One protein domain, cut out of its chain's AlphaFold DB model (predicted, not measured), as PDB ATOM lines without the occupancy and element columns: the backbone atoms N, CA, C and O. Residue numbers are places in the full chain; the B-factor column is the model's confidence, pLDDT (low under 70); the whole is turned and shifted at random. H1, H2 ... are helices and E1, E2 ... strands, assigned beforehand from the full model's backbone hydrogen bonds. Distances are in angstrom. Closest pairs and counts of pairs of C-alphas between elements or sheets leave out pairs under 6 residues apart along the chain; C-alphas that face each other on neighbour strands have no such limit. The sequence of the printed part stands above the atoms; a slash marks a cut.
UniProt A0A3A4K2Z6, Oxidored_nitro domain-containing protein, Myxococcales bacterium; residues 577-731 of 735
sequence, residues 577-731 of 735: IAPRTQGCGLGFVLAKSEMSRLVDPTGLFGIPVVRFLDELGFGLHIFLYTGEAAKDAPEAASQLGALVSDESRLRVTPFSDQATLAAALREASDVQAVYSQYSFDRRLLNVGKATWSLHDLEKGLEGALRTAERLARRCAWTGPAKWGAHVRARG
ATOM      1  N   ILE A 577       2.306 -14.555   0.396       92.56
ATOM      2  CA  ILE A 577       3.163 -15.739   0.328       92.56
ATOM      3  C   ILE A 577       4.527 -15.422  -0.270       92.56
ATOM      4  O   ILE A 577       5.532 -15.844   0.303       92.56
ATOM      5  N   ALA A 578       4.587 -14.650  -1.357       94.38
ATOM      6  CA  ALA A 578       5.840 -14.318  -2.031       94.38
ATOM      7  C   ALA A 578       6.915 -13.749  -1.079       94.38
ATOM      8  O   ALA A 578       8.050 -14.219  -1.145       94.38
ATOM      9  N   PRO A 579       6.608 -12.857  -0.109       95.19
ATOM     10  CA  PRO A 579       7.616 -12.373   0.840       95.19
ATOM     11  C   PRO A 579       8.217 -13.463   1.742       95.19
ATOM     12  O   PRO A 579       9.286 -13.271   2.315       95.19
ATOM     13  N   ARG A 580       7.521 -14.594   1.915       94.19
ATOM     14  CA  ARG A 580       7.965 -15.725   2.745       94.19
ATOM     15  C   ARG A 580       8.754 -16.759   1.950       94.19
ATOM     16  O   ARG A 580       9.548 -17.482   2.544       94.19
ATOM     17  N   THR A 581       8.504 -16.870   0.647       96.62
ATOM     18  CA  THR A 581       9.225 -17.797  -0.235       96.62
ATOM     19  C   THR A 581      10.453 -17.150  -0.870       96.62
ATOM     20  O   THR A 581      11.431 -17.846  -1.136       96.62
ATOM     21  N   GLN A 582      10.464 -15.821  -1.020       94.25
ATOM     22  CA  GLN A 582      11.644 -15.062  -1.426       94.25
ATOM     23  C   GLN A 582      12.816 -15.318  -0.468       94.25
ATOM     24  O   GLN A 582      12.721 -15.114   0.741       94.25
ATOM     25  N   GLY A 583      13.935 -15.784  -1.024       94.44
ATOM     26  CA  GLY A 583      15.132 -16.145  -0.262       94.44
ATOM     27  C   GLY A 583      15.125 -17.563   0.321       94.44
ATOM     28  O   GLY A 583      16.125 -17.967   0.911       94.44
ATOM     29  N   CYS A 584      14.050 -18.337   0.139       98.31
ATOM     30  CA  CYS A 584      14.051 -19.768   0.433       98.31
ATOM     31  C   CYS A 584      14.586 -20.557  -0.771       98.31
ATOM     32  O   CYS A 584      14.039 -20.459  -1.870       98.31
ATOM     33  N   GLY A 585      15.609 -21.382  -0.555       98.38
ATOM     34  CA  GLY A 585      16.146 -22.308  -1.546       98.38
ATOM     35  C   GLY A 585      15.781 -23.764  -1.264       98.38
ATOM     36  O   GLY A 585      15.872 -24.249  -0.127       98.38
ATOM     37  N   LEU A 586      15.401 -24.468  -2.327       98.75
ATOM     38  CA  LEU A 586      15.075 -25.887  -2.355       98.75
ATOM     39  C   LEU A 586      16.107 -26.645  -3.192       98.75
ATOM     40  O   LEU A 586      16.438 -26.253  -4.308       98.75
ATOM     41  N   GLY A 587      16.612 -27.745  -2.646       98.50
ATOM     42  CA  GLY A 587      17.599 -28.593  -3.299       98.50
ATOM     43  C   GLY A 587      16.996 -29.857  -3.902       98.50
ATOM     44  O   GLY A 587      16.065 -30.424  -3.333       98.50
ATOM     45  N   PHE A 588      17.594 -30.358  -4.977       98.50
ATOM     46  CA  PHE A 588      17.407 -31.727  -5.469       98.50
ATOM     47  C   PHE A 588      18.762 -32.402  -5.636       98.50
ATOM     48  O   PHE A 588      19.722 -31.754  -6.038       98.50
ATOM     49  N   VAL A 589      18.832 -33.702  -5.371       97.88
ATOM     50  CA  VAL A 589      20.027 -34.514  -5.624       97.88
ATOM     51  C   VAL A 589      19.635 -35.639  -6.572       97.88
ATOM     52  O   VAL A 589      18.722 -36.403  -6.261       97.88
ATOM     53  N   LEU A 590      20.297 -35.723  -7.723       96.06
ATOM     54  CA  LEU A 590      20.018 -36.752  -8.725       96.06
ATOM     55  C   LEU A 590      21.212 -37.016  -9.645       96.06
ATOM     56  O   LEU A 590      22.114 -36.186  -9.771       96.06
ATOM     57  N   ALA A 591      21.206 -38.164 -10.314       93.56
ATOM     58  CA  ALA A 591      22.095 -38.440 -11.440       93.56
ATOM     59  C   ALA A 591      21.556 -37.873 -12.756       93.56
ATOM     60  O   ALA A 591      20.356 -37.663 -12.905       93.56
ATOM     61  N   LYS A 592      22.434 -37.672 -13.751       91.50
ATOM     62  CA  LYS A 592      22.023 -37.199 -15.089       91.50
ATOM     63  C   LYS A 592      20.898 -38.040 -15.695       91.50
ATOM     64  O   LYS A 592      19.980 -37.497 -16.290       91.50
ATOM     65  N   SER A 593      20.946 -39.353 -15.521       89.44
ATOM     66  CA  SER A 593      19.905 -40.278 -15.982       89.44
ATOM     67  C   SER A 593      18.522 -40.004 -15.385       89.44
ATOM     68  O   SER A 593      17.522 -40.267 -16.040       89.44
ATOM     69  N   GLU A 594      18.457 -39.430 -14.185       92.25
ATOM     70  CA  GLU A 594      17.217 -39.099 -13.480       92.25
ATOM     71  C   GLU A 594      16.713 -37.675 -13.797       92.25
ATOM     72  O   GLU A 594      15.648 -37.287 -13.318       92.25
ATOM     73  N   MET A 595      17.434 -36.887 -14.611       93.62
ATOM     74  CA  MET A 595      17.057 -35.504 -14.960       93.62
ATOM     75  C   MET A 595      15.676 -35.394 -15.595       93.62
ATOM     76  O   MET A 595      14.967 -34.410 -15.367       93.62
ATOM     77  N   SER A 596      15.271 -36.404 -16.367       92.81
ATOM     78  CA  SER A 596      13.947 -36.451 -16.988       92.81
ATOM     79  C   SER A 596      12.822 -36.319 -15.959       92.81
ATOM     80  O   SER A 596      11.789 -35.756 -16.289       92.81
ATOM     81  N   ARG A 597      13.036 -36.717 -14.697       92.50
ATOM     82  CA  ARG A 597      12.056 -36.552 -13.610       92.50
ATOM     83  C   ARG A 597      11.749 -35.091 -13.299       92.50
ATOM     84  O   ARG A 597      10.638 -34.774 -12.897       92.50
ATOM     85  N   LEU A 598      12.724 -34.201 -13.459       96.00
ATOM     86  CA  LEU A 598      12.537 -32.770 -13.212       96.00
ATOM     87  C   LEU A 598      12.055 -32.019 -14.455       96.00
ATOM     88  O   LEU A 598      11.352 -31.017 -14.329       96.00
ATOM     89  N   VAL A 599      12.448 -32.496 -15.639       95.94
ATOM     90  CA  VAL A 599      12.169 -31.829 -16.918       95.94
ATOM     91  C   VAL A 599      10.817 -32.224 -17.499       95.94
ATOM     92  O   VAL A 599      10.099 -31.373 -18.026       95.94
ATOM     93  N   ASP A 600      10.465 -33.500 -17.392       94.81
ATOM     94  CA  ASP A 600       9.233 -34.067 -17.915       94.81
ATOM     95  C   ASP A 600       8.285 -34.424 -16.756       94.81
ATOM     96  O   ASP A 600       8.626 -35.269 -15.922       94.81
ATOM     97  N   PRO A 601       7.071 -33.838 -16.702       94.62
ATOM     98  CA  PRO A 601       6.063 -34.208 -15.715       94.62
ATOM     99  C   PRO A 601       5.771 -35.713 -15.659       94.62
ATOM    100  O   PRO A 601       5.370 -36.204 -14.603       94.62
ATOM    101  N   THR A 602       5.978 -36.467 -16.746       91.94
ATOM    102  CA  THR A 602       5.772 -37.928 -16.763       91.94
ATOM    103  C   THR A 602       6.654 -38.651 -15.733       91.94
ATOM    104  O   THR A 602       6.226 -39.648 -15.153       91.94
ATOM    105  N   GLY A 603       7.846 -38.119 -15.431       89.12
ATOM    106  CA  GLY A 603       8.805 -38.736 -14.511       89.12
ATOM    107  C   GLY A 603       8.485 -38.563 -13.020       89.12
ATOM    108  O   GLY A 603       9.125 -39.217 -12.189       89.12
ATOM    109  N   LEU A 604       7.501 -37.719 -12.680       91.75
ATOM    110  CA  LEU A 604       6.989 -37.494 -11.319       91.75
ATOM    111  C   LEU A 604       5.456 -37.528 -11.285       91.75
ATOM    112  O   LEU A 604       4.817 -36.638 -10.729       91.75
ATOM    113  N   PHE A 605       4.860 -38.556 -11.891       91.31
ATOM    114  CA  PHE A 605       3.415 -38.817 -11.822       91.31
ATOM    115  C   PHE A 605       2.539 -37.646 -12.298       91.31
ATOM    116  O   PHE A 605       1.437 -37.419 -11.806       91.31
ATOM    117  N   GLY A 606       3.035 -36.879 -13.266       94.50
ATOM    118  CA  GLY A 606       2.361 -35.713 -13.821       94.50
ATOM    119  C   GLY A 606       2.642 -34.393 -13.129       94.50
ATOM    120  O   GLY A 606       2.076 -33.390 -13.560       94.50
ATOM    121  N   ILE A 607       3.487 -34.357 -12.099       96.44
ATOM    122  CA  ILE A 607       3.792 -33.138 -11.346       96.44
ATOM    123  C   ILE A 607       4.878 -32.331 -12.083       96.44
ATOM    124  O   ILE A 607       6.022 -32.784 -12.166       96.44
ATOM    125  N   PRO A 608       4.592 -31.107 -12.569       97.25
ATOM    126  CA  PRO A 608       5.591 -30.241 -13.200       97.25
ATOM    127  C   PRO A 608       6.448 -29.517 -12.142       97.25
ATOM    128  O   PRO A 608       6.410 -28.291 -12.035       97.25
ATOM    129  N   VAL A 609       7.192 -30.272 -11.324       97.56
ATOM    130  CA  VAL A 609       7.753 -29.785 -10.048       97.56
ATOM    131  C   VAL A 609       8.641 -28.543 -10.188       97.56
ATOM    132  O   VAL A 609       8.504 -27.621  -9.392       97.56
ATOM    133  N   VAL A 610       9.503 -28.468 -11.209       98.25
ATOM    134  CA  VAL A 610      10.414 -27.322 -11.401       98.25
ATOM    135  C   VAL A 610       9.629 -26.049 -11.700       98.25
ATOM    136  O   VAL A 610       9.790 -25.055 -10.997       98.25
ATOM    137  N   ARG A 611       8.723 -26.102 -12.686       98.12
ATOM    138  CA  ARG A 611       7.863 -24.967 -13.060       98.12
ATOM    139  C   ARG A 611       7.000 -24.518 -11.887       98.12
ATOM    140  O   ARG A 611       6.850 -23.327 -11.657       98.12
ATOM    141  N   PHE A 612       6.449 -25.478 -11.146       98.38
ATOM    142  CA  PHE A 612       5.599 -25.182 -10.003       98.38
ATOM    143  C   PHE A 612       6.371 -24.483  -8.879       98.38
ATOM    144  O   PHE A 612       5.918 -23.465  -8.370       98.38
ATOM    145  N   LEU A 613       7.550 -24.979  -8.500       98.31
ATOM    146  CA  LEU A 613       8.336 -24.357  -7.431       98.31
ATOM    147  C   LEU A 613       8.910 -22.989  -7.832       98.31
ATOM    148  O   LEU A 613       8.982 -22.097  -6.984       98.31
ATOM    149  N   ASP A 614       9.267 -22.814  -9.105       98.00
ATOM    150  CA  ASP A 614       9.671 -21.521  -9.670       98.00
ATOM    151  C   ASP A 614       8.530 -20.490  -9.616       98.00
ATOM    152  O   ASP A 614       8.737 -19.349  -9.190       98.00
ATOM    153  N   GLU A 615       7.309 -20.909  -9.963       97.50
ATOM    154  CA  GLU A 615       6.100 -20.090  -9.837       97.50
ATOM    155  C   GLU A 615       5.856 -19.666  -8.379       97.50
ATOM    156  O   GLU A 615       5.523 -18.513  -8.110       97.50
ATOM    157  N   LEU A 616       6.104 -20.568  -7.423       97.50
ATOM    158  CA  LEU A 616       6.007 -20.284  -5.987       97.50
ATOM    159  C   LEU A 616       7.164 -19.431  -5.430       97.50
ATOM    160  O   LEU A 616       7.193 -19.130  -4.232       97.50
ATOM    161  N   GLY A 617       8.112 -19.014  -6.265       97.00
ATOM    162  CA  GLY A 617       9.146 -18.056  -5.888       97.00
ATOM    163  C   GLY A 617      10.374 -18.639  -5.187       97.00
ATOM    164  O   GLY A 617      11.191 -17.863  -4.692       97.00
ATOM    165  N   PHE A 618      10.518 -19.966  -5.132       98.38
ATOM    166  CA  PHE A 618      11.673 -20.611  -4.503       98.38
ATOM    167  C   PHE A 618      12.914 -20.557  -5.402       98.38
ATOM    168  O   PHE A 618      12.825 -20.727  -6.617       98.38
ATOM    169  N   GLY A 619      14.087 -20.391  -4.789       98.38
ATOM    170  CA  GLY A 619      15.356 -20.703  -5.445       98.38
ATOM    171  C   GLY A 619      15.520 -22.217  -5.585       98.38
ATOM    172  O   GLY A 619      15.182 -22.959  -4.663       98.38
ATOM    173  N   LEU A 620      16.034 -22.688  -6.716       98.62
ATOM    174  CA  LEU A 620      16.232 -24.106  -7.006       98.62
ATOM    175  C   LEU A 620      17.719 -24.418  -7.159       98.62
ATOM    176  O   LEU A 620      18.414 -23.824  -7.980       98.62
ATOM    177  N   HIS A 621      18.202 -25.403  -6.407       98.69
ATOM    178  CA  HIS A 621      19.583 -25.871  -6.495       98.69
ATOM    179  C   HIS A 621      19.625 -27.364  -6.811       98.69
ATOM    180  O   HIS A 621      19.197 -28.205  -6.025       98.69
ATOM    181  N   ILE A 622      20.160 -27.710  -7.975       98.44
ATOM    182  CA  ILE A 622      20.327 -29.090  -8.413       98.44
ATOM    183  C   ILE A 622      21.757 -29.544  -8.139       98.44
ATOM    184  O   ILE A 622      22.708 -29.068  -8.757       98.44
ATOM    185  N   PHE A 623      21.911 -30.488  -7.221       98.38
ATOM    186  CA  PHE A 623      23.139 -31.244  -7.037       98.38
ATOM    187  C   PHE A 623      23.113 -32.401  -8.037       98.38
ATOM    188  O   PHE A 623      22.292 -33.313  -7.914       98.38
ATOM    189  N   LEU A 624      23.988 -32.351  -9.041       97.56
ATOM    190  CA  LEU A 624      23.993 -33.299 -10.155       97.56
ATOM    191  C   LEU A 624      25.170 -34.266 -10.043       97.56
ATOM    192  O   LEU A 624      26.326 -33.850 -10.111       97.56
ATOM    193  N   TYR A 625      24.887 -35.561  -9.935       95.94
ATOM    194  CA  TYR A 625      25.929 -36.576 -10.024       95.94
ATOM    195  C   TYR A 625      26.417 -36.687 -11.469       95.94
ATOM    196  O   TYR A 625      25.647 -37.067 -12.356       95.94
ATOM    197  N   THR A 626      27.693 -36.381 -11.691       92.88
ATOM    198  CA  THR A 626      28.330 -36.447 -13.016       92.88
ATOM    199  C   THR A 626      29.300 -37.617 -13.160       92.88
ATOM    200  O   THR A 626      29.846 -37.818 -14.241       92.88
ATOM    201  N   GLY A 627      29.571 -38.368 -12.084       89.31
ATOM    202  CA  GLY A 627      30.699 -39.303 -12.057       89.31
ATOM    203  C   GLY A 627      31.989 -38.581 -12.463       89.31
ATOM    204  O   GLY A 627      32.273 -37.496 -11.956       89.31
ATOM    205  N   GLU A 628      32.721 -39.128 -13.435       80.94
ATOM    206  CA  GLU A 628      33.912 -38.488 -14.024       80.94
ATOM    207  C   GLU A 628      33.583 -37.416 -15.094       80.94
ATOM    208  O   GLU A 628      34.458 -36.673 -15.540       80.94
ATOM    209  N   ALA A 629      32.322 -37.295 -15.523       78.19
ATOM    210  CA  ALA A 629      31.903 -36.495 -16.673       78.19
ATOM    211  C   ALA A 629      31.384 -35.092 -16.298       78.19
ATOM    212  O   ALA A 629      30.232 -34.744 -16.547       78.19
ATOM    213  N   ALA A 630      32.256 -34.218 -15.783       83.25
ATOM    214  CA  ALA A 630      31.888 -32.844 -15.385       83.25
ATOM    215  C   ALA A 630      31.206 -31.994 -16.491       83.25
ATOM    216  O   ALA A 630      30.527 -31.010 -16.196       83.25
ATOM    217  N   LYS A 631      31.351 -32.381 -17.767       88.31
ATOM    218  CA  LYS A 631      30.740 -31.720 -18.935       88.31
ATOM    219  C   LYS A 631      29.208 -31.772 -18.977       88.31
ATOM    220  O   LYS A 631      28.614 -31.060 -19.777       88.31
ATOM    221  N   ASP A 632      28.580 -32.601 -18.147       87.75
ATOM    222  CA  ASP A 632      27.128 -32.792 -18.157       87.75
ATOM    223  C   ASP A 632      26.361 -31.684 -17.411       87.75
ATOM    224  O   ASP A 632      25.180 -31.460 -17.677       87.75
ATOM    225  N   ALA A 633      27.020 -30.952 -16.505       92.25
ATOM    226  CA  ALA A 633      26.364 -29.918 -15.701       92.25
ATOM    227  C   ALA A 633      25.850 -28.707 -16.512       92.25
ATOM    228  O   ALA A 633      24.717 -28.294 -16.264       92.25
ATOM    229  N   PRO A 634      26.589 -28.150 -17.496       95.25
ATOM    230  CA  PRO A 634      26.077 -27.068 -18.343       95.25
ATOM    231  C   PRO A 634      24.857 -27.466 -19.182       95.25
ATOM    232  O   PRO A 634      23.939 -26.667 -19.349       95.25
ATOM    233  N   GLU A 635      24.824 -28.703 -19.689       94.75
ATOM    234  CA  GLU A 635      23.677 -29.226 -20.440       94.75
ATOM    235  C   GLU A 635      22.436 -29.310 -19.543       94.75
ATOM    236  O   GLU A 635      21.375 -28.802 -19.904       94.75
ATOM    237  N   ALA A 636      22.586 -29.881 -18.343       93.50
ATOM    238  CA  ALA A 636      21.504 -29.955 -17.366       93.50
ATOM    239  C   ALA A 636      21.009 -28.558 -16.952       93.50
ATOM    240  O   ALA A 636      19.801 -28.330 -16.897       93.50
ATOM    241  N   ALA A 637      21.925 -27.611 -16.715       96.06
ATOM    242  CA  ALA A 637      21.582 -26.226 -16.398       96.06
ATOM    243  C   ALA A 637      20.774 -25.562 -17.519       96.06
ATOM    244  O   ALA A 637      19.777 -24.912 -17.233       96.06
ATOM    245  N   SER A 638      21.142 -25.781 -18.786       96.62
ATOM    246  CA  SER A 638      20.391 -25.256 -19.931       96.62
ATOM    247  C   SER A 638      18.988 -25.866 -20.045       96.62
ATOM    248  O   SER A 638      18.017 -25.136 -20.243       96.62
ATOM    249  N   GLN A 639      18.855 -27.187 -19.872       96.25
ATOM    250  CA  GLN A 639      17.556 -27.870 -19.927       96.25
ATOM    251  C   GLN A 639      16.602 -27.399 -18.822       96.25
ATOM    252  O   GLN A 639      15.421 -27.183 -19.076       96.25
ATOM    253  N   LEU A 640      17.115 -27.226 -17.602       96.69
ATOM    254  CA  LEU A 640      16.339 -26.739 -16.459       96.69
ATOM    255  C   LEU A 640      16.082 -25.230 -16.529       96.69
ATOM    256  O   LEU A 640      15.009 -24.788 -16.127       96.69
ATOM    257  N   GLY A 641      17.027 -24.455 -17.070       97.44
ATOM    258  CA  GLY A 641      16.898 -23.015 -17.302       97.44
ATOM    259  C   GLY A 641      15.673 -22.685 -18.153       97.44
ATOM    260  O   GLY A 641      14.901 -21.795 -17.820       97.44
ATOM    261  N   ALA A 642      15.390 -23.514 -19.164       97.44
ATOM    262  CA  ALA A 642      14.202 -23.385 -20.012       97.44
ATOM    263  C   ALA A 642      12.855 -23.625 -19.288       97.44
ATOM    264  O   ALA A 642      11.786 -23.413 -19.872       97.44
ATOM    265  N   LEU A 643      12.877 -24.116 -18.045       96.94
ATOM    266  CA  LEU A 643      11.683 -24.397 -17.241       96.94
ATOM    267  C   LEU A 643      11.417 -23.342 -16.168       96.94
ATOM    268  O   LEU A 643      10.324 -23.349 -15.604       96.94
ATOM    269  N   VAL A 644      12.384 -22.470 -15.882       98.00
ATOM    270  CA  VAL A 644      12.265 -21.413 -14.874       98.00
ATOM    271  C   VAL A 644      12.049 -20.061 -15.544       98.00
ATOM    272  O   VAL A 644      12.506 -19.814 -16.656       98.00
ATOM    273  N   SER A 645      11.317 -19.178 -14.873       96.69
ATOM    274  CA  SER A 645      11.068 -17.811 -15.343       96.69
ATOM    275  C   SER A 645      12.261 -16.876 -15.124       96.69
ATOM    276  O   SER A 645      12.402 -15.889 -15.844       96.69
ATOM    277  N   ASP A 646      13.126 -17.197 -14.160       96.88
ATOM    278  CA  ASP A 646      14.342 -16.454 -13.832       96.88
ATOM    279  C   ASP A 646      15.497 -17.433 -13.583       96.88
ATOM    280  O   ASP A 646      15.580 -18.074 -12.529       96.88
ATOM    281  N   GLU A 647      16.409 -17.537 -14.553       97.12
ATOM    282  CA  GLU A 647      17.581 -18.416 -14.473       97.12
ATOM    283  C   GLU A 647      18.507 -18.076 -13.296       97.12
ATOM    284  O   GLU A 647      19.222 -18.956 -12.820       97.12
ATOM    285  N   SER A 648      18.475 -16.846 -12.761       96.88
ATOM    286  CA  SER A 648      19.298 -16.470 -11.600       96.88
ATOM    287  C   SER A 648      18.886 -17.188 -10.311       96.88
ATOM    288  O   SER A 648      19.682 -17.293  -9.375       96.88
ATOM    289  N   ARG A 649      17.661 -17.729 -10.273       96.69
ATOM    290  CA  ARG A 649      17.147 -18.547  -9.167       96.69
ATOM    291  C   ARG A 649      17.475 -20.026  -9.316       96.69
ATOM    292  O   ARG A 649      17.164 -20.791  -8.408       96.69
ATOM    293  N   LEU A 650      18.087 -20.434 -10.426       98.19
ATOM    294  CA  LEU A 650      18.491 -21.807 -10.681       98.19
ATOM    295  C   LEU A 650      20.010 -21.948 -10.565       98.19
ATOM    296  O   LEU A 650      20.782 -21.251 -11.218       98.19
ATOM    297  N   ARG A 651      20.451 -22.933  -9.785       98.19
ATOM    298  CA  ARG A 651      21.861 -23.308  -9.678       98.19
ATOM    299  C   ARG A 651      22.041 -24.797  -9.909       98.19
ATOM    300  O   ARG A 651      21.301 -25.601  -9.354       98.19
ATOM    301  N   VAL A 652      23.063 -25.177 -10.672       97.94
ATOM    302  CA  VAL A 652      23.472 -26.580 -10.838       97.94
ATOM    303  C   VAL A 652      24.893 -26.750 -10.311       97.94
ATOM    304  O   VAL A 652      25.810 -26.059 -10.753       97.94
ATOM    305  N   THR A 653      25.083 -27.662  -9.359       97.81
ATOM    306  CA  THR A 653      26.393 -27.994  -8.784       97.81
ATOM    307  C   THR A 653      26.712 -29.463  -9.043       97.81
ATOM    308  O   THR A 653      26.013 -30.329  -8.514       97.81
ATOM    309  N   PRO A 654      27.748 -29.770  -9.844       97.19
ATOM    310  CA  PRO A 654      28.161 -31.145 -10.068       97.19
ATOM    311  C   PRO A 654      28.813 -31.750  -8.817       97.19
ATOM    312  O   PRO A 654      29.459 -31.043  -8.042       97.19
ATOM    313  N   PHE A 655      28.691 -33.065  -8.654       96.31
ATOM    314  CA  PHE A 655      29.453 -33.858  -7.689       96.31
ATOM    315  C   PHE A 655      29.800 -35.241  -8.266       96.31
ATOM    316  O   PHE A 655      29.117 -35.747  -9.161       96.31
ATOM    317  N   SER A 656      30.860 -35.864  -7.750       94.75
ATOM    318  CA  SER A 656      31.421 -37.127  -8.268       94.75
ATOM    319  C   SER A 656      31.372 -38.283  -7.274       94.75
ATOM    320  O   SER A 656      31.480 -39.441  -7.667       94.75
ATOM    321  N   ASP A 657      31.205 -37.989  -5.987       93.12
ATOM    322  CA  ASP A 657      31.298 -38.959  -4.897       93.12
ATOM    323  C   ASP A 657      30.563 -38.456  -3.639       93.12
ATOM    324  O   ASP A 657      30.010 -37.352  -3.596       93.12
ATOM    325  N   GLN A 658      30.521 -39.295  -2.605       93.38
ATOM    326  CA  GLN A 658      29.804 -39.003  -1.366       93.38
ATOM    327  C   GLN A 658      30.387 -37.807  -0.607       93.38
ATOM    328  O   GLN A 658      29.634 -37.025  -0.019       93.38
ATOM    329  N   ALA A 659      31.711 -37.642  -0.623       93.12
ATOM    330  CA  ALA A 659      32.383 -36.556   0.079       93.12
ATOM    331  C   ALA A 659      32.087 -35.203  -0.585       93.12
ATOM    332  O   ALA A 659      31.728 -34.243   0.102       93.12
ATOM    333  N   THR A 660      32.162 -35.146  -1.916       95.50
ATOM    334  CA  THR A 660      31.853 -33.958  -2.724       95.50
ATOM    335  C   THR A 660      30.373 -33.585  -2.642       95.50
ATOM    336  O   THR A 660      30.069 -32.403  -2.491       95.50
ATOM    337  N   LEU A 661      29.446 -34.556  -2.617       96.62
ATOM    338  CA  LEU A 661      28.027 -34.280  -2.349       96.62
ATOM    339  C   LEU A 661      27.819 -33.666  -0.960       96.62
ATOM    340  O   LEU A 661      27.129 -32.657  -0.818       96.62
ATOM    341  N   ALA A 662      28.410 -34.261   0.080       95.12
ATOM    342  CA  ALA A 662      28.268 -33.764   1.445       95.12
ATOM    343  C   ALA A 662      28.864 -32.355   1.617       95.12
ATOM    344  O   ALA A 662      28.299 -31.541   2.351       95.12
ATOM    345  N   ALA A 663      29.985 -32.064   0.948       96.00
ATOM    346  CA  ALA A 663      30.580 -30.731   0.904       96.00
ATOM    347  C   ALA A 663      29.657 -29.734   0.187       96.00
ATOM    348  O   ALA A 663      29.282 -28.728   0.788       96.00
ATOM    349  N   ALA A 664      29.192 -30.066  -1.022       97.25
ATOM    350  CA  ALA A 664      28.294 -29.218  -1.803       97.25
ATOM    351  C   ALA A 664      27.003 -28.881  -1.036       97.25
ATOM    352  O   ALA A 664      26.605 -27.718  -0.961       97.25
ATOM    353  N   LEU A 665      26.384 -29.876  -0.390       97.44
ATOM    354  CA  LEU A 665      25.197 -29.671   0.444       97.44
ATOM    355  C   LEU A 665      25.473 -28.744   1.635       97.44
ATOM    356  O   LEU A 665      24.608 -27.953   2.009       97.44
ATOM    357  N   ARG A 666      26.653 -28.830   2.256       96.00
ATOM    358  CA  ARG A 666      27.024 -27.996   3.411       96.00
ATOM    359  C   ARG A 666      27.304 -26.549   3.008       96.00
ATOM    360  O   ARG A 666      26.913 -25.637   3.732       96.00
ATOM    361  N   GLU A 667      27.976 -26.356   1.878       97.19
ATOM    362  CA  GLU A 667      28.398 -25.047   1.365       97.19
ATOM    363  C   GLU A 667      27.250 -24.250   0.733       97.19
ATOM    364  O   GLU A 667      27.285 -23.018   0.729       97.19
ATOM    365  N   ALA A 668      26.201 -24.929   0.258       97.56
ATOM    366  CA  ALA A 668      24.985 -24.313  -0.271       97.56
ATOM    367  C   ALA A 668      24.142 -23.656   0.841       97.56
ATOM    368  O   ALA A 668      23.122 -24.189   1.280       97.56
ATOM    369  N   SER A 669      24.601 -22.521   1.374       96.31
ATOM    370  CA  SER A 669      23.930 -21.770   2.453       96.31
ATOM    371  C   SER A 669      22.556 -21.204   2.059       96.31
ATOM    372  O   SER A 669      21.687 -21.026   2.914       96.31
ATOM    373  N   ASP A 670      22.350 -20.998   0.763       96.69
ATOM    374  CA  ASP A 670      21.120 -20.569   0.107       96.69
ATOM    375  C   ASP A 670      20.063 -21.677  -0.000       96.69
ATOM    376  O   ASP A 670      18.893 -21.368  -0.194       96.69
ATOM    377  N   VAL A 671      20.426 -22.946   0.215       98.31
ATOM    378  CA  VAL A 671      19.494 -24.086   0.225       98.31
ATOM    379  C   VAL A 671      19.137 -24.465   1.656       98.31
ATOM    380  O   VAL A 671      20.010 -24.877   2.418       98.31
ATOM    381  N   GLN A 672      17.865 -24.406   2.047       98.12
ATOM    382  CA  GLN A 672      17.454 -24.768   3.415       98.12
ATOM    383  C   GLN A 672      16.787 -26.145   3.501       98.12
ATOM    384  O   GLN A 672      16.938 -26.836   4.513       98.12
ATOM    385  N   ALA A 673      16.098 -26.581   2.445       98.38
ATOM    386  CA  ALA A 673      15.454 -27.891   2.390       98.38
ATOM    387  C   ALA A 673      15.812 -28.624   1.095       98.38
ATOM    388  O   ALA A 673      15.900 -28.012   0.039       98.38
ATOM    389  N   VAL A 674      15.999 -29.938   1.158       98.56
ATOM    390  CA  VAL A 674      16.359 -30.779   0.009       98.56
ATOM    391  C   VAL A 674      15.306 -31.866  -0.174       98.56
ATOM    392  O   VAL A 674      14.797 -32.416   0.809       98.56
ATOM    393  N   TYR A 675      14.967 -32.147  -1.431       98.06
ATOM    394  CA  TYR A 675      14.035 -33.195  -1.799       98.06
ATOM    395  C   TYR A 675      14.571 -34.546  -1.332       98.06
ATOM    396  O   TYR A 675      15.710 -34.901  -1.634       98.06
ATOM    397  N   SER A 676      13.750 -35.304  -0.617       95.88
ATOM    398  CA  SER A 676      14.021 -36.694  -0.282       95.88
ATOM    399  C   SER A 676      12.716 -37.419  -0.021       95.88
ATOM    400  O   SER A 676      11.913 -36.981   0.808       95.88
ATOM    401  N   GLN A 677      12.526 -38.567  -0.666       92.19
ATOM    402  CA  GLN A 677      11.394 -39.427  -0.343       92.19
ATOM    403  C   GLN A 677      11.590 -40.156   0.997       92.19
ATOM    404  O   GLN A 677      10.635 -40.712   1.515       92.19
ATOM    405  N   TYR A 678      12.774 -40.123   1.617       90.88
ATOM    406  CA  TYR A 678      13.013 -40.774   2.907       90.88
ATOM    407  C   TYR A 678      12.486 -39.934   4.083       90.88
ATOM    408  O   TYR A 678      12.814 -38.754   4.235       90.88
ATOM    409  N   SER A 679      11.710 -40.552   4.981       85.88
ATOM    410  CA  SER A 679      11.106 -39.866   6.137       85.88
ATOM    411  C   SER A 679      12.152 -39.297   7.105       85.88
ATOM    412  O   SER A 679      11.985 -38.180   7.605       85.88
ATOM    413  N   PHE A 680      13.260 -40.022   7.298       85.00
ATOM    414  CA  PHE A 680      14.397 -39.646   8.145       85.00
ATOM    415  C   PHE A 680      15.717 -39.709   7.372       85.00
ATOM    416  O   PHE A 680      16.605 -40.497   7.700       85.00
ATOM    417  N   ASP A 681      15.853 -38.875   6.339       91.44
ATOM    418  CA  ASP A 681      17.079 -38.828   5.546       91.44
ATOM    419  C   ASP A 681      18.277 -38.326   6.370       91.44
ATOM    420  O   ASP A 681      18.501 -37.124   6.563       91.44
ATOM    421  N   ARG A 682      19.069 -39.277   6.866       88.81
ATOM    422  CA  ARG A 682      20.234 -38.998   7.708       88.81
ATOM    423  C   ARG A 682      21.295 -38.192   6.974       88.81
ATOM    424  O   ARG A 682      21.997 -37.422   7.622       88.81
ATOM    425  N   ARG A 683      21.395 -38.313   5.648       92.19
ATOM    426  CA  ARG A 683      22.379 -37.570   4.846       92.19
ATOM    427  C   ARG A 683      22.117 -36.071   4.953       92.19
ATOM    428  O   ARG A 683      23.043 -35.293   5.166       92.19
ATOM    429  N   LEU A 684      20.842 -35.683   4.907       95.25
ATOM    430  CA  LEU A 684      20.405 -34.291   5.016       95.25
ATOM    431  C   LEU A 684      20.475 -33.771   6.449       95.25
ATOM    432  O   LEU A 684      20.982 -32.672   6.677       95.25
ATOM    433  N   LEU A 685      20.082 -34.586   7.431       92.50
ATOM    434  CA  LEU A 685      20.289 -34.245   8.842       92.50
ATOM    435  C   LEU A 685      21.780 -34.018   9.142       92.50
ATOM    436  O   LEU A 685      22.138 -33.035   9.789       92.50
ATOM    437  N   ASN A 686      22.666 -34.857   8.598       90.88
ATOM    438  CA  ASN A 686      24.114 -34.747   8.769       90.88
ATOM    439  C   ASN A 686      24.717 -33.484   8.150       90.88
ATOM    440  O   ASN A 686      25.790 -33.072   8.584       90.88
ATOM    441  N   VAL A 687      24.064 -32.831   7.193       94.44
ATOM    442  CA  VAL A 687      24.518 -31.546   6.624       94.44
ATOM    443  C   VAL A 687      23.637 -30.368   7.049       94.44
ATOM    444  O   VAL A 687      23.815 -29.254   6.570       94.44
ATOM    445  N   GLY A 688      22.738 -30.589   8.013       95.44
ATOM    446  CA  GLY A 688      21.907 -29.548   8.610       95.44
ATOM    447  C   GLY A 688      20.778 -29.046   7.710       95.44
ATOM    448  O   GLY A 688      20.319 -27.925   7.909       95.44
ATOM    449  N   LYS A 689      20.333 -29.849   6.737       97.25
ATOM    450  CA  LYS A 689      19.273 -29.493   5.783       97.25
ATOM    451  C   LYS A 689      17.951 -30.159   6.143       97.25
ATOM    452  O   LYS A 689      17.920 -31.312   6.579       97.25
ATOM    453  N   ALA A 690      16.855 -29.432   5.952       97.19
ATOM    454  CA  ALA A 690      15.514 -29.988   6.068       97.19
ATOM    455  C   ALA A 690      15.184 -30.908   4.887       97.19
ATOM    456  O   ALA A 690      15.807 -30.842   3.831       97.19
ATOM    457  N   THR A 691      14.184 -31.763   5.076       96.56
ATOM    458  CA  THR A 691      13.661 -32.675   4.052       96.56
ATOM    459  C   THR A 691      12.270 -32.239   3.613       96.56
ATOM    460  O   THR A 691      11.390 -32.003   4.453       96.56
ATOM    461  N   TRP A 692      12.043 -32.209   2.305       97.56
ATOM    462  CA  TRP A 692      10.714 -32.080   1.700       97.56
ATOM    463  C   TRP A 692      10.509 -33.181   0.646       97.56
ATOM    464  O   TRP A 692      11.483 -33.777   0.195       97.56
ATOM    465  N   SER A 693       9.267 -33.507   0.296       95.75
ATOM    466  CA  SER A 693       8.953 -34.528  -0.717       95.75
ATOM    467  C   SER A 693       7.684 -34.192  -1.502       95.75
ATOM    468  O   SER A 693       7.069 -33.149  -1.276       95.75
ATOM    469  N   LEU A 694       7.256 -35.083  -2.405       94.12
ATOM    470  CA  LEU A 694       6.002 -34.917  -3.154       94.12
ATOM    471  C   LEU A 694       4.770 -34.829  -2.239       94.12
ATOM    472  O   LEU A 694       3.845 -34.087  -2.542       94.12
ATOM    473  N   HIS A 695       4.818 -35.458  -1.060       92.25
ATOM    474  CA  HIS A 695       3.799 -35.324  -0.013       92.25
ATOM    475  C   HIS A 695       3.601 -33.873   0.465       92.25
ATOM    476  O   HIS A 695       2.550 -33.517   1.001       92.25
ATOM    477  N   ASP A 696       4.627 -33.027   0.348       95.88
ATOM    478  CA  ASP A 696       4.533 -31.626   0.745       95.88
ATOM    479  C   ASP A 696       3.854 -30.761  -0.341       95.88
ATOM    480  O   ASP A 696       3.505 -29.617  -0.038       95.88
ATOM    481  N   LEU A 697       3.594 -31.294  -1.543       96.62
ATOM    482  CA  LEU A 697       2.983 -30.582  -2.669       96.62
ATOM    483  C   LEU A 697       1.475 -30.851  -2.764       96.62
ATOM    484  O   LEU A 697       1.018 -31.984  -2.639       96.62
ATOM    485  N   GLU A 698       0.697 -29.815  -3.065       96.38
ATOM    486  CA  GLU A 698      -0.740 -29.909  -3.329       96.38
ATOM    487  C   GLU A 698      -1.105 -29.232  -4.654       96.38
ATOM    488  O   GLU A 698      -0.646 -28.130  -4.953       96.38
ATOM    489  N   LYS A 699      -1.957 -29.906  -5.430       96.94
ATOM    490  CA  LYS A 699      -2.553 -29.382  -6.665       96.94
ATOM    491  C   LYS A 699      -3.686 -28.394  -6.368       96.94
ATOM    492  O   LYS A 699      -4.226 -28.393  -5.262       96.94
ATOM    493  N   GLY A 700      -4.075 -27.607  -7.368       97.69
ATOM    494  CA  GLY A 700      -5.106 -26.574  -7.236       97.69
ATOM    495  C   GLY A 700      -4.543 -25.188  -6.910       97.69
ATOM    496  O   GLY A 700      -3.346 -25.014  -6.666       97.69
ATOM    497  N   LEU A 701      -5.428 -24.195  -6.921       98.12
ATOM    498  CA  LEU A 701      -5.119 -22.788  -6.678       98.12
ATOM    499  C   LEU A 701      -4.777 -22.538  -5.202       98.12
ATOM    500  O   LEU A 701      -3.706 -22.030  -4.879       98.12
ATOM    501  N   GLU A 702      -5.646 -22.952  -4.282       97.56
ATOM    502  CA  GLU A 702      -5.389 -22.873  -2.840       97.56
ATOM    503  C   GLU A 702      -4.322 -23.897  -2.420       97.56
ATOM    504  O   GLU A 702      -3.559 -23.659  -1.480       97.56
ATOM    505  N   GLY A 703      -4.229 -25.028  -3.130       97.06
ATOM    506  CA  GLY A 703      -3.127 -25.984  -2.991       97.06
ATOM    507  C   GLY A 703      -1.751 -25.348  -3.203       97.06
ATOM    508  O   GLY A 703      -0.823 -25.632  -2.438       97.06
ATOM    509  N   ALA A 704      -1.627 -24.416  -4.152       97.88
ATOM    510  CA  ALA A 704      -0.401 -23.654  -4.383       97.88
ATOM    511  C   ALA A 704      -0.006 -22.809  -3.156       97.88
ATOM    512  O   ALA A 704       1.135 -22.893  -2.694       97.88
ATOM    513  N   LEU A 705      -0.959 -22.079  -2.559       97.62
ATOM    514  CA  LEU A 705      -0.725 -21.291  -1.339       97.62
ATOM    515  C   LEU A 705      -0.301 -22.191  -0.165       97.62
ATOM    516  O   LEU A 705       0.711 -21.932   0.490       97.62
ATOM    517  N   ARG A 706      -1.024 -23.299   0.066       97.25
ATOM    518  CA  ARG A 706      -0.714 -24.257   1.148       97.25
ATOM    519  C   ARG A 706       0.651 -24.919   0.969       97.25
ATOM    520  O   ARG A 706       1.362 -25.123   1.959       97.25
ATOM    521  N   THR A 707       1.018 -25.241  -0.270       97.69
ATOM    522  CA  THR A 707       2.336 -25.791  -0.613       97.69
ATOM    523  C   THR A 707       3.433 -24.793  -0.276       97.69
ATOM    524  O   THR A 707       4.360 -25.127   0.462       97.69
ATOM    525  N   ALA A 708       3.304 -23.554  -0.749       98.12
ATOM    526  CA  ALA A 708       4.289 -22.509  -0.515       98.12
ATOM    527  C   ALA A 708       4.501 -22.237   0.978       98.12
ATOM    528  O   ALA A 708       5.637 -22.215   1.450       98.12
ATOM    529  N   GLU A 709       3.423 -22.128   1.758       97.50
ATOM    530  CA  GLU A 709       3.534 -21.978   3.208       97.50
ATOM    531  C   GLU A 709       4.225 -23.168   3.879       97.50
ATOM    532  O   GLU A 709       5.035 -22.995   4.794       97.50
ATOM    533  N   ARG A 710       3.889 -24.394   3.463       97.50
ATOM    534  CA  ARG A 710       4.482 -25.609   4.027       97.50
ATOM    535  C   ARG A 710       5.974 -25.663   3.744       97.50
ATOM    536  O   ARG A 710       6.738 -25.905   4.678       97.50
ATOM    537  N   LEU A 711       6.383 -25.415   2.505       98.25
ATOM    538  CA  LEU A 711       7.786 -25.426   2.104       98.25
ATOM    539  C   LEU A 711       8.567 -24.267   2.740       98.25
ATOM    540  O   LEU A 711       9.643 -24.510   3.276       98.25
ATOM    541  N   ALA A 712       7.997 -23.062   2.839       97.94
ATOM    542  CA  ALA A 712       8.613 -21.956   3.581       97.94
ATOM    543  C   ALA A 712       8.845 -22.320   5.061       97.94
ATOM    544  O   ALA A 712       9.921 -22.080   5.609       97.94
ATOM    545  N   ARG A 713       7.882 -23.000   5.709       97.56
ATOM    546  CA  ARG A 713       8.076 -23.536   7.070       97.56
ATOM    547  C   ARG A 713       9.173 -24.602   7.138       97.56
ATOM    548  O   ARG A 713       9.865 -24.665   8.152       97.56
ATOM    549  N   ARG A 714       9.350 -25.434   6.101       97.06
ATOM    550  CA  ARG A 714      10.479 -26.384   6.026       97.06
ATOM    551  C   ARG A 714      11.809 -25.644   5.932       97.06
ATOM    552  O   ARG A 714      12.728 -26.007   6.657       97.06
ATOM    553  N   CYS A 715      11.896 -24.602   5.109       97.81
ATOM    554  CA  CYS A 715      13.102 -23.785   4.980       97.81
ATOM    555  C   CYS A 715      13.440 -23.031   6.276       97.81
ATOM    556  O   CYS A 715      14.606 -22.936   6.648       97.81
ATOM    557  N   ALA A 716      12.431 -22.567   7.018       96.81
ATOM    558  CA  ALA A 716      12.617 -21.922   8.319       96.81
ATOM    559  C   ALA A 716      12.912 -22.907   9.473       96.81
ATOM    560  O   ALA A 716      13.212 -22.486  10.594       96.81
ATOM    561  N   TRP A 717      12.807 -24.221   9.248       96.38
ATOM    562  CA  TRP A 717      12.981 -25.212  10.305       96.38
ATOM    563  C   TRP A 717      14.461 -25.401  10.656       96.38
ATOM    564  O   TRP A 717      15.217 -26.061   9.952       96.38
ATOM    565  N   THR A 718      14.868 -24.888  11.816       95.06
ATOM    566  CA  THR A 718      16.256 -24.961  12.311       95.06
ATOM    567  C   THR A 718      16.625 -26.299  12.961       95.06
ATOM    568  O   THR A 718      17.774 -26.504  13.356       95.06
ATOM    569  N   GLY A 719      15.670 -27.229  13.080       94.12
ATOM    570  CA  GLY A 719      15.865 -28.534  13.713       94.12
ATOM    571  C   GLY A 719      17.039 -29.328  13.128       94.12
ATOM    572  O   GLY A 719      17.923 -29.706  13.894       94.12
ATOM    573  N   PRO A 720      17.111 -29.548  11.804       94.12
ATOM    574  CA  PRO A 720      18.221 -30.249  11.168       94.12
ATOM    575  C   PRO A 720      19.582 -29.620  11.467       94.12
ATOM    576  O   PRO A 720      20.514 -30.336  11.819       94.12
ATOM    577  N   ALA A 721      19.701 -28.291  11.411       91.62
ATOM    578  CA  ALA A 721      20.948 -27.598  11.735       91.62
ATOM    579  C   ALA A 721      21.348 -27.786  13.210       91.62
ATOM    580  O   ALA A 721      22.507 -28.077  13.507       91.62
ATOM    581  N   LYS A 722      20.377 -27.683  14.130       91.81
ATOM    582  CA  LYS A 722      20.592 -27.843  15.577       91.81
ATOM    583  C   LYS A 722      20.943 -29.281  15.966       91.81
ATOM    584  O   LYS A 722      21.863 -29.507  16.744       91.81
ATOM    585  N   TRP A 723      20.210 -30.258  15.438       88.44
ATOM    586  CA  TRP A 723      20.308 -31.661  15.852       88.44
ATOM    587  C   TRP A 723      21.246 -32.494  14.979       88.44
ATOM    588  O   TRP A 723      21.755 -33.516  15.436       88.44
ATOM    589  N   GLY A 724      21.547 -32.043  13.762       85.69
ATOM    590  CA  GLY A 724      22.443 -32.725  12.832       85.69
ATOM    591  C   GLY A 724      23.840 -32.961  13.401       85.69
ATOM    592  O   GLY A 724      24.428 -34.015  13.183       85.69
ATOM    593  N   ALA A 725      24.349 -32.029  14.214       80.00
ATOM    594  CA  ALA A 725      25.617 -32.200  14.923       80.00
ATOM    595  C   ALA A 725      25.604 -33.395  15.890       80.00
ATOM    596  O   ALA A 725      26.597 -34.110  15.984       80.00
ATOM    597  N   HIS A 726      24.476 -33.648  16.559       82.31
ATOM    598  CA  HIS A 726      24.328 -34.791  17.460       82.31
ATOM    599  C   HIS A 726      24.234 -36.118  16.701       82.31
ATOM    600  O   HIS A 726      24.792 -37.111  17.161       82.31
ATOM    601  N   VAL A 727      23.575 -36.129  15.535       77.19
ATOM    602  CA  VAL A 727      23.542 -37.308  14.651       77.19
ATOM    603  C   VAL A 727      24.956 -37.639  14.161       77.19
ATOM    604  O   VAL A 727      25.381 -38.786  14.282       77.19
ATOM    605  N   ARG A 728      25.726 -36.628  13.726       75.69
ATOM    606  CA  ARG A 728      27.142 -36.786  13.344       75.69
ATOM    607  C   ARG A 728      28.007 -37.310  14.496       75.69
ATOM    608  O   ARG A 728      28.777 -38.245  14.310       75.69
ATOM    609  N   ALA A 729      27.875 -36.725  15.689       70.38
ATOM    610  CA  ALA A 729      28.728 -37.039  16.836       70.38
ATOM    611  C   ALA A 729      28.565 -38.475  17.364       70.38
ATOM    612  O   ALA A 729      29.475 -38.993  18.005       70.38
ATOM    613  N   ARG A 730      27.427 -39.132  17.109       71.75
ATOM    614  CA  ARG A 730      27.178 -40.515  17.548       71.75
ATOM    615  C   ARG A 730      27.788 -41.587  16.637       71.75
ATOM    616  O   ARG A 730      27.516 -42.762  16.858       71.75
ATOM    617  N   GLY A 731      28.599 -41.212  15.642       53.22
ATOM    618  CA  GLY A 731      29.299 -42.181  14.789       53.22
ATOM    619  C   GLY A 731      28.356 -43.007  13.913       53.22
ATOM    620  O   GLY A 731      28.672 -44.125  13.545       53.22
TER     621      GLY A 731
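Overview. This is residues 577 to 731 of the 735 residues of the protein "Oxidored_nitro domain-containing protein" of Myxococcales bacterium (UniProt A0A3A4K2Z6). A strongly twisted sheet of five parallel strands makes the core, with H5 over one face and H6 over the opposite face. H8 and then H9 run along the E4 and E5 side and make the longest axis; H1 packs on H8, and the short H2, H3 and H4 gather on the side of H5. The printed part has 155 residues, with nine named helices and five named strands in the order H1 E1 H2 H3 H4 E2 H5 E3 H6 E4 H7 E5 H8 H9; the sheet's order is E3 E2 E1 E4 E5. The class is mixed, and the whole is compact: the radius of gyration of the C-alphas is 15.0 A, and the spans are 45 by 35 by 27 A.

Arrangement. H1, residues 577 to 581, touches H8, residues 701 to 715; their closest C-alphas, of Thr 581 and Ala 712, are 5.7 A apart. E1, residues 585 to 591, and E2, residues 619 to 625, are parallel neighbours at 20 degrees, with N 588 and O 621 within hydrogen-bond range at 2.9 A. Between them in the chain, H2, residues 596 to 599, touches H3, residues 601 to 604, only at the corner, the C-alphas of Arg 597 and Gly 603 being closest at 4.0 A. H4, residues 609 to 615, only grazes the sheet. H5, residues 632 to 641, has a height of 8.7 A over the sheet; its closest C-alpha pair with E3, residues 650 to 655, is Ala 637 and Val 652, 5.9 A. E3 is parallel to E2, with N 653 and O 622 at 2.8 A. H6, residues 658 to 667, is on the opposite face from H5, at a height of 9.1 A. E3, H6, E4 is a split strand-helix-strand unit, its parallel strands not neighbours, with a right-handed crossover; E4 is residues 673 to 675. E4 is parallel to E1, with N 587 and O 673 at 2.8 A, and to E5, residues 690 to 692, with N 674 and O 690 at 2.8 A. H7, residues 682 to 686, touches H9, residues 719 to 729; the C-alphas of Leu 685 and Gly 724 are closest at 4.8 A. Every O i to N i+4 pair is within hydrogen-bond range in H1, H4, H5, H6 and H7, against 10 of 11 in H8 and 5 of 7 in H9; H2 and H3 are too short for such a pair.

Along the chain. H1 begins at C-alpha 577 (3.163, -15.739, 0.328). E1 is 19.8 A long and E2 19.6 A. H8 is 21.7 A long, and H9, 15.7 A, ends at C-alpha 729 (28.728, -37.039, 16.836).

Size, cuts and confidence. The two C-alphas farthest apart, of Leu 701 and Gly 731, are 45.0 A apart. The printed part has no cut, and no link is long. Mean pLDDT of the printed part is 94.2; residue 731 is under 70.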